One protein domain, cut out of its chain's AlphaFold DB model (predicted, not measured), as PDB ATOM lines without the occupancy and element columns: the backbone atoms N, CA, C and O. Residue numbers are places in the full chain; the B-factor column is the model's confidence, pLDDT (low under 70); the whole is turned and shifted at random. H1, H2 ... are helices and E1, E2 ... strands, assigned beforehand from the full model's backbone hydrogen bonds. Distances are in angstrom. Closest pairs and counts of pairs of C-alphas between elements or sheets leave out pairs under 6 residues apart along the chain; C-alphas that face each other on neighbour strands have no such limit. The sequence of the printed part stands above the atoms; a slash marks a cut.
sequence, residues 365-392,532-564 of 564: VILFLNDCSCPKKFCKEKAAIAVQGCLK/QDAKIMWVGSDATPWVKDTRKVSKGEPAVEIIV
ATOM      1  N   VAL A 365     -21.200  12.081 -30.434       84.00
ATOM      2  CA  VAL A 365     -22.607  11.690 -30.336       84.00
ATOM      3  C   VAL A 365     -23.234  12.474 -29.196       84.00
ATOM      4  O   VAL A 365     -22.711  12.472 -28.086       84.00
ATOM      5  N   ILE A 366     -24.349  13.149 -29.470       85.00
ATOM      6  CA  ILE A 366     -25.127  13.851 -28.447       85.00
ATOM      7  C   ILE A 366     -26.341  12.987 -28.125       85.00
ATOM      8  O   ILE A 366     -27.180  12.737 -28.993       85.00
ATOM      9  N   LEU A 367     -26.423  12.510 -26.885       86.56
ATOM     10  CA  LEU A 367     -27.567  11.759 -26.387       86.56
ATOM     11  C   LEU A 367     -28.550  12.698 -25.689       86.56
ATOM     12  O   LEU A 367     -28.223  13.309 -24.668       86.56
ATOM     13  N   PHE A 368     -29.765  12.751 -26.227       86.75
ATOM     14  CA  PHE A 368     -30.911  13.396 -25.596       86.75
ATOM     15  C   PHE A 368     -31.665  12.389 -24.727       86.75
ATOM     16  O   PHE A 368     -31.781  11.210 -25.071       86.75
ATOM     17  N   LEU A 369     -32.149  12.852 -23.576       85.12
ATOM     18  CA  LEU A 369     -32.808  12.014 -22.580       85.12
ATOM     19  C   LEU A 369     -34.312  12.266 -22.582       85.12
ATOM     20  O   LEU A 369     -34.762  13.409 -22.613       85.12
ATOM     21  N   ASN A 370     -35.083  11.186 -22.470       83.81
ATOM     22  CA  ASN A 370     -36.538  11.266 -22.423       83.81
ATOM     23  C   ASN A 370     -37.032  12.005 -21.169       83.81
ATOM     24  O   ASN A 370     -36.475  11.868 -20.076       83.81
ATOM     25  N   ASP A 371     -38.136  12.737 -21.318       80.19
ATOM     26  CA  ASP A 371     -38.854  13.334 -20.196       80.19
ATOM     27  C   ASP A 371     -39.413  12.255 -19.252       80.19
ATOM     28  O   ASP A 371     -40.069  11.303 -19.679       80.19
ATOM     29  N   CYS A 372     -39.202  12.426 -17.944       80.44
ATOM     30  CA  CYS A 372     -39.852  11.613 -16.915       80.44
ATOM     31  C   CYS A 372     -41.120  12.312 -16.420       80.44
ATOM     32  O   CYS A 372     -41.053  13.445 -15.949       80.44
ATOM     33  N   SER A 373     -42.261  11.617 -16.412       75.00
ATOM     34  CA  SER A 373     -43.532  12.129 -15.862       75.00
ATOM     35  C   SER A 373     -43.604  12.103 -14.324       75.00
ATOM     36  O   SER A 373     -44.683  12.136 -13.738       75.00
ATOM     37  N   CYS A 374     -42.466  11.983 -13.646       78.81
ATOM     38  CA  CYS A 374     -42.396  11.834 -12.202       78.81
ATOM     39  C   CYS A 374     -42.450  13.196 -11.476       78.81
ATOM     40  O   CYS A 374     -41.882  14.173 -11.957       78.81
ATOM     41  N   PRO A 375     -43.046  13.279 -10.268       72.88
ATOM     42  CA  PRO A 375     -43.178  14.532  -9.508       72.88
ATOM     43  C   PRO A 375     -41.857  15.045  -8.900       72.88
ATOM     44  O   PRO A 375     -41.832  16.066  -8.213       72.88
ATOM     45  N   LYS A 376     -40.747  14.326  -9.104       75.00
ATOM     46  CA  LYS A 376     -39.427  14.684  -8.577       75.00
ATOM     47  C   LYS A 376     -38.797  15.777  -9.452       75.00
ATOM     48  O   LYS A 376     -38.851  15.707 -10.675       75.00
ATOM     49  N   LYS A 377     -38.163  16.772  -8.822       76.31
ATOM     50  CA  LYS A 377     -37.368  17.792  -9.526       76.31
ATOM     51  C   LYS A 377     -36.017  17.207  -9.973       76.31
ATOM     52  O   LYS A 377     -35.458  16.354  -9.279       76.31
ATOM     53  N   PHE A 378     -35.496  17.713 -11.091       80.19
ATOM     54  CA  PHE A 378     -34.180  17.391 -11.666       80.19
ATOM     55  C   PHE A 378     -33.984  15.943 -12.150       80.19
ATOM     56  O   PHE A 378     -32.931  15.330 -11.959       80.19
ATOM     57  N   CYS A 379     -35.025  15.340 -12.727       83.94
ATOM     58  CA  CYS A 379     -34.956  13.953 -13.189       83.94
ATOM     59  C   CYS A 379     -34.081  13.778 -14.433       83.94
ATOM     60  O   CYS A 379     -33.384  12.769 -14.524       83.94
ATOM     61  N   LYS A 380     -34.066  14.757 -15.350       83.25
ATOM     62  CA  LYS A 380     -33.202  14.720 -16.538       83.25
ATOM     63  C   LYS A 380     -31.727  14.820 -16.161       83.25
ATOM     64  O   LYS A 380     -30.918  14.060 -16.669       83.25
ATOM     65  N   GLU A 381     -31.384  15.694 -15.224       87.06
ATOM     66  CA  GLU A 381     -30.020  15.905 -14.739       87.06
ATOM     67  C   GLU A 381     -29.503  14.662 -14.013       87.06
ATOM     68  O   GLU A 381     -28.392  14.207 -14.271       87.06
ATOM     69  N   LYS A 382     -30.332  14.049 -13.160       87.06
ATOM     70  CA  LYS A 382     -29.983  12.779 -12.505       87.06
ATOM     71  C   LYS A 382     -29.809  11.642 -13.508       87.06
ATOM     72  O   LYS A 382     -28.882  10.851 -13.363       87.06
ATOM     73  N   ALA A 383     -30.669  11.570 -14.523       87.00
ATOM     74  CA  ALA A 383     -30.525  10.600 -15.601       87.00
ATOM     75  C   ALA A 383     -29.242  10.848 -16.412       87.00
ATOM     76  O   ALA A 383     -28.531   9.895 -16.706       87.00
ATOM     77  N   ALA A 384     -28.894  12.106 -16.700       88.81
ATOM     78  CA  ALA A 384     -27.660  12.467 -17.395       88.81
ATOM     79  C   ALA A 384     -26.417  12.044 -16.610       88.81
ATOM     80  O   ALA A 384     -25.518  11.444 -17.190       88.81
ATOM     81  N   ILE A 385     -26.397  12.271 -15.294       87.50
ATOM     82  CA  ILE A 385     -25.311  11.819 -14.410       87.50
ATOM     83  C   ILE A 385     -25.218  10.291 -14.395       87.50
ATOM     84  O   ILE A 385     -24.123   9.741 -14.494       87.50
ATOM     85  N   ALA A 386     -26.352   9.588 -14.324       87.19
ATOM     86  CA  ALA A 386     -26.365   8.127 -14.351       87.19
ATOM     87  C   ALA A 386     -25.835   7.573 -15.684       87.19
ATOM     88  O   ALA A 386     -24.964   6.707 -15.692       87.19
ATOM     89  N   VAL A 387     -26.307   8.113 -16.812       88.38
ATOM     90  CA  VAL A 387     -25.862   7.724 -18.159       88.38
ATOM     91  C   VAL A 387     -24.383   8.051 -18.361       88.38
ATOM     92  O   VAL A 387     -23.636   7.200 -18.838       88.38
ATOM     93  N   GLN A 388     -23.928   9.233 -17.934       89.25
ATOM     94  CA  GLN A 388     -22.511   9.594 -17.950       89.25
ATOM     95  C   GLN A 388     -21.684   8.596 -17.131       89.25
ATOM     96  O   GLN A 388     -20.677   8.101 -17.624       89.25
ATOM     97  N   GLY A 389     -22.121   8.249 -15.920       84.50
ATOM     98  CA  GLY A 389     -21.434   7.281 -15.064       84.50
ATOM     99  C   GLY A 389     -21.380   5.859 -15.637       84.50
ATOM    100  O   GLY A 389     -20.463   5.109 -15.306       84.50
ATOM    101  N   CYS A 390     -22.334   5.477 -16.491       84.69
ATOM    102  CA  CYS A 390     -22.333   4.190 -17.192       84.69
ATOM    103  C   CYS A 390     -21.454   4.180 -18.448       84.69
ATOM    104  O   CYS A 390     -20.950   3.121 -18.810       84.69
ATOM    105  N   LEU A 391     -21.305   5.321 -19.126       86.81
ATOM    106  CA  LEU A 391     -20.630   5.417 -20.424       86.81
ATOM    107  C   LEU A 391     -19.188   5.916 -20.324       86.81
ATOM    108  O   LEU A 391     -18.364   5.516 -21.145       86.81
ATOM    109  N   LYS A 392     -18.876   6.758 -19.332       86.44
ATOM    110  CA  LYS A 392     -17.531   7.292 -19.107       86.44
ATOM    111  C   LYS A 392     -16.552   6.136 -18.916       86.44
ATOM    112  O   LYS A 392     -16.701   5.339 -17.989       86.44
ATOM    113  N   GLN A 532     -14.148   7.294 -25.558       78.12
ATOM    114  CA  GLN A 532     -12.980   7.989 -25.017       78.12
ATOM    115  C   GLN A 532     -13.367   8.930 -23.880       78.12
ATOM    116  O   GLN A 532     -12.671   8.992 -22.874       78.12
ATOM    117  N   ASP A 533     -14.469   9.668 -24.034       81.12
ATOM    118  CA  ASP A 533     -14.867  10.716 -23.094       81.12
ATOM    119  C   ASP A 533     -16.392  10.908 -23.104       81.12
ATOM    120  O   ASP A 533     -17.040  10.717 -24.136       81.12
ATOM    121  N   ALA A 534     -16.966  11.288 -21.960       85.75
ATOM    122  CA  ALA A 534     -18.399  11.528 -21.795       85.75
ATOM    123  C   ALA A 534     -18.648  12.753 -20.900       85.75
ATOM    124  O   ALA A 534     -18.293  12.758 -19.715       85.75
ATOM    125  N   LYS A 535     -19.290  13.790 -21.447       85.69
ATOM    126  CA  LYS A 535     -19.523  15.084 -20.783       85.69
ATOM    127  C   LYS A 535     -20.993  15.452 -20.774       85.69
ATOM    128  O   LYS A 535     -21.695  15.272 -21.760       85.69
ATOM    129  N   ILE A 536     -21.445  16.019 -19.662       86.62
ATOM    130  CA  ILE A 536     -22.772  16.625 -19.584       86.62
ATOM    131  C   ILE A 536     -22.665  18.046 -20.132       86.62
ATOM    132  O   ILE A 536     -21.816  18.824 -19.695       86.62
ATOM    133  N   MET A 537     -23.531  18.377 -21.082       83.12
ATOM    134  CA  MET A 537     -23.628  19.699 -21.686       83.12
ATOM    135  C   MET A 537     -25.047  20.246 -21.557       83.12
ATOM    136  O   MET A 537     -26.020  19.494 -21.530       83.12
ATOM    137  N   TRP A 538     -25.167  21.570 -21.494       81.81
ATOM    138  CA  TRP A 538     -26.455  22.251 -21.533       81.81
ATOM    139  C   TRP A 538     -26.724  22.757 -22.949       81.81
ATOM    140  O   TRP A 538     -25.967  23.580 -23.467       81.81
ATOM    141  N   VAL A 539     -27.791  22.271 -23.579       76.75
ATOM    142  CA  VAL A 539     -28.190  22.694 -24.924       76.75
ATOM    143  C   VAL A 539     -29.192  23.834 -24.787       76.75
ATOM    144  O   VAL A 539     -30.336  23.624 -24.392       76.75
ATOM    145  N   GLY A 540     -28.745  25.064 -25.053       67.44
ATOM    146  CA  GLY A 540     -29.595  26.259 -25.028       67.44
ATOM    147  C   GLY A 540     -30.599  26.306 -26.186       67.44
ATOM    148  O   GLY A 540     -30.414  25.639 -27.200       67.44
ATOM    149  N   SER A 541     -31.633  27.147 -26.061       55.72
ATOM    150  CA  SER A 541     -32.665  27.369 -27.096       55.72
ATOM    151  C   SER A 541     -32.122  27.883 -28.431       55.72
ATOM    152  O   SER A 541     -32.790  27.758 -29.453       55.72
ATOM    153  N   ASP A 542     -30.926  28.469 -28.409       46.56
ATOM    154  CA  ASP A 542     -30.309  29.142 -29.554       46.56
ATOM    155  C   ASP A 542     -29.418  28.193 -30.375       46.56
ATOM    156  O   ASP A 542     -28.949  28.547 -31.458       46.56
ATOM    157  N   ALA A 543     -29.167  26.977 -29.873       49.00
ATOM    158  CA  ALA A 543     -28.469  25.945 -30.622       49.00
ATOM    159  C   ALA A 543     -29.423  25.368 -31.675       49.00
ATOM    160  O   ALA A 543     -30.524  24.944 -31.338       49.00
ATOM    161  N   THR A 544     -29.010  25.338 -32.946       43.00
ATOM    162  CA  THR A 544     -29.798  24.721 -34.019       43.00
ATOM    163  C   THR A 544     -30.025  23.243 -33.689       43.00
ATOM    164  O   THR A 544     -29.069  22.462 -33.700       43.00
ATOM    165  N   PRO A 545     -31.261  22.814 -33.378       44.06
ATOM    166  CA  PRO A 545     -31.494  21.423 -33.041       44.06
ATOM    167  C   PRO A 545     -31.361  20.603 -34.330       44.06
ATOM    168  O   PRO A 545     -32.119  20.792 -35.282       44.06
ATOM    169  N   TRP A 546     -30.371  19.706 -34.389       43.12
ATOM    170  CA  TRP A 546     -30.190  18.788 -35.528       43.12
ATOM    171  C   TRP A 546     -31.359  17.798 -35.655       43.12
ATOM    172  O   TRP A 546     -31.610  17.261 -36.730       43.12
ATOM    173  N   VAL A 547     -32.115  17.608 -34.571       39.56
ATOM    174  CA  VAL A 547     -33.360  16.843 -34.524       39.56
ATOM    175  C   VAL A 547     -34.481  17.815 -34.171       39.56
ATOM    176  O   VAL A 547     -34.496  18.370 -33.078       39.56
ATOM    177  N   LYS A 548     -35.418  18.052 -35.098       38.19
ATOM    178  CA  LYS A 548     -36.647  18.805 -34.809       38.19
ATOM    179  C   LYS A 548     -37.497  17.998 -33.833       38.19
ATOM    180  O   LYS A 548     -38.353  17.229 -34.266       38.19
ATOM    181  N   ASP A 549     -37.291  18.187 -32.537       39.19
ATOM    182  CA  ASP A 549     -38.288  17.747 -31.577       39.19
ATOM    183  C   ASP A 549     -39.437  18.762 -31.578       39.19
ATOM    184  O   ASP A 549     -39.271  19.959 -31.339       39.19
ATOM    185  N   THR A 550     -40.625  18.300 -31.956       39.84
ATOM    186  CA  THR A 550     -41.811  19.140 -32.218       39.84
ATOM    187  C   THR A 550     -42.504  19.608 -30.937       39.84
ATOM    188  O   THR A 550     -43.592  20.187 -30.975       39.84
ATOM    189  N   ARG A 551     -41.888  19.382 -29.773       45.44
ATOM    190  CA  ARG A 551     -42.478  19.649 -28.463       45.44
ATOM    191  C   ARG A 551     -41.613  20.635 -27.685       45.44
ATOM    192  O   ARG A 551     -40.632  20.270 -27.065       45.44
ATOM    193  N   LYS A 552     -42.031  21.903 -27.755       50.91
ATOM    194  CA  LYS A 552     -41.756  23.019 -26.829       50.91
ATOM    195  C   LYS A 552     -40.715  22.740 -25.730       50.91
ATOM    196  O   LYS A 552     -41.090  22.183 -24.703       50.91
ATOM    197  N   VAL A 553     -39.535  23.361 -25.809       47.94
ATOM    198  CA  VAL A 553     -38.891  23.897 -24.599       47.94
ATOM    199  C   VAL A 553     -38.173  25.213 -24.917       47.94
ATOM    200  O   VAL A 553     -37.195  25.256 -25.651       47.94
ATOM    201  N   SER A 554     -38.676  26.317 -24.360       53.44
ATOM    202  CA  SER A 554     -38.067  27.657 -24.426       53.44
ATOM    203  C   SER A 554     -36.983  27.873 -23.356       53.44
ATOM    204  O   SER A 554     -36.543  28.992 -23.118       53.44
ATOM    205  N   LYS A 555     -36.597  26.807 -22.652       60.06
ATOM    206  CA  LYS A 555     -35.519  26.755 -21.662       60.06
ATOM    207  C   LYS A 555     -34.701  25.525 -22.035       60.06
ATOM    208  O   LYS A 555     -35.299  24.480 -22.224       60.06
ATOM    209  N   GLY A 556     -33.393  25.664 -22.223       69.62
ATOM    210  CA  GLY A 556     -32.540  24.568 -22.696       69.62
ATOM    211  C   GLY A 556     -32.672  23.256 -21.906       69.62
ATOM    212  O   GLY A 556     -33.264  23.228 -20.826       69.62
ATOM    213  N   GLU A 557     -32.104  22.174 -22.435       81.69
ATOM    214  CA  GLU A 557     -32.118  20.860 -21.785       81.69
ATOM    215  C   GLU A 557     -30.710  20.260 -21.621       81.69
ATOM    216  O   GLU A 557     -29.810  20.559 -22.415       81.69
ATOM    217  N   PRO A 558     -30.480  19.433 -20.580       83.94
ATOM    218  CA  PRO A 558     -29.213  18.738 -20.402       83.94
ATOM    219  C   PRO A 558     -29.104  17.549 -21.371       83.94
ATOM    220  O   PRO A 558     -30.022  16.735 -21.476       83.94
ATOM    221  N   ALA A 559     -27.953  17.418 -22.026       85.50
ATOM    222  CA  ALA A 559     -27.613  16.312 -22.921       85.50
ATOM    223  C   ALA A 559     -26.239  15.722 -22.560       85.50
ATOM    224  O   ALA A 559     -25.427  16.371 -21.893       85.50
ATOM    225  N   VAL A 560     -25.969  14.489 -22.996       85.81
ATOM    226  CA  VAL A 560     -24.669  13.824 -22.790       85.81
ATOM    227  C   VAL A 560     -23.906  13.786 -24.114       85.81
ATOM    228  O   VAL A 560     -24.326  13.109 -25.050       85.81
ATOM    229  N   GLU A 561     -22.794  14.517 -24.199       86.19
ATOM    230  CA  GLU A 561     -21.835  14.467 -25.310       86.19
ATOM    231  C   GLU A 561     -20.867  13.303 -25.093       86.19
ATOM    232  O   GLU A 561     -20.232  13.197 -24.043       86.19
ATOM    233  N   ILE A 562     -20.729  12.444 -26.097       87.06
ATOM    234  CA  ILE A 562     -19.856  11.271 -26.082       87.06
ATOM    235  C   ILE A 562     -18.863  11.383 -27.227       87.06
ATOM    236  O   ILE A 562     -19.257  11.655 -28.362       87.06
ATOM    237  N   ILE A 563     -17.592  11.131 -26.929       81.38
ATOM    238  CA  ILE A 563     -16.511  11.031 -27.910       81.38
ATOM    239  C   ILE A 563     -16.142   9.553 -28.057       81.38
ATOM    240  O   ILE A 563     -15.779   8.918 -27.068       81.38
ATOM    241  N   VAL A 564     -16.269   9.005 -29.267       77.56
ATOM    242  CA  VAL A 564     -15.984   7.593 -29.627       77.56
ATOM    243  C   VAL A 564     -14.626   7.465 -30.333       77.56
ATOM    244  O   VAL A 564     -14.113   8.489 -30.824       77.56
TER     245      VAL A 564
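Overview. This is residues 365 to 392 and 532 to 564 of the 564 residues of the protein "DNA-directed RNA polymerase" of Aegilops tauschii subsp. strangulata (UniProt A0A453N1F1). What does one see first? A small antiparallel sheet of three strands has one helix, H1, packed along one face, while the other face has no named helix. E2 and E3 make a hairpin with a wide loop, residues 540 to 556, and the short E1 is added beside E3; residues 373 to 378, before H1, stick out. What is it made of? The 61 printed residues hold E1, H1, E2 and E3 in that order along the chain, with the sheet order E1, E3, E2; the class is mixed, helices and strands, with under half of the residues, 30, in named elements. How large is it? It is compact, with a radius of gyration of the C-alphas of 12.0 A, and flat, spanning 32 by 30 by 14 A.

Along the chain. Where are the first strand and the helix? E1 is residues 365 to 367, 6.3 A long, beginning with C-alpha 365 at (-22.607, 11.690, -30.336). H1 is residues 379 to 391, 18.2 A long, beginning with C-alpha 379 at (-34.956, 13.953, -13.189). Where are the other strands? E2 is residues 533 to 539, 18.0 A long. E3 is residues 557 to 563, 19.4 A long, ending with C-alpha 563 at (-16.511, 11.031, -27.910).

Arrangement. How do the strands pair? Edge strand E1 is antiparallel to inner strand E3 at 147 degrees, with N 365 and O 562 2.9 A apart, within hydrogen-bond range. The hairpin E2 and E3 is antiparallel at 153 degrees, with N 535 and O 561 2.8 A apart and N 559 and O 537 2.9 A apart, both within hydrogen-bond range; E2 is the other edge strand. Where is H1? It is on the sheet at a height of 9.0 A, making two layers, a helix on one face of a sheet. It lies over E3, along the strands at 1 degree on the local plane, and is only just not over E2, on which 2 of its 13 C-alphas fall. Which residues come closest? The closest C-alphas of H1 and E3 are those of Ala 384 and Val 560, 6.3 A apart; those of H1 and E2 are Gln 388 and Ala 534, 6.0 A apart. Is the helix backbone complete? In H1 every O i to N i+4 pair is within hydrogen-bond range.

Size, cuts and confidence. How far does it reach? The two C-alphas farthest apart, those of Pro 375 and Gln 532, are 34.6 A apart. Where is it cut, and which links are long? Residues 393 to 531 are not printed, and C-alphas 392 and 532 are 7.5 A apart across the cut. The links E1 to H1, 11 residues, and E2 to E3, 17 residues, are long. Where is confidence low? The mean pLDDT of the printed part is 73.8, and residues 540 to 556 are under 70.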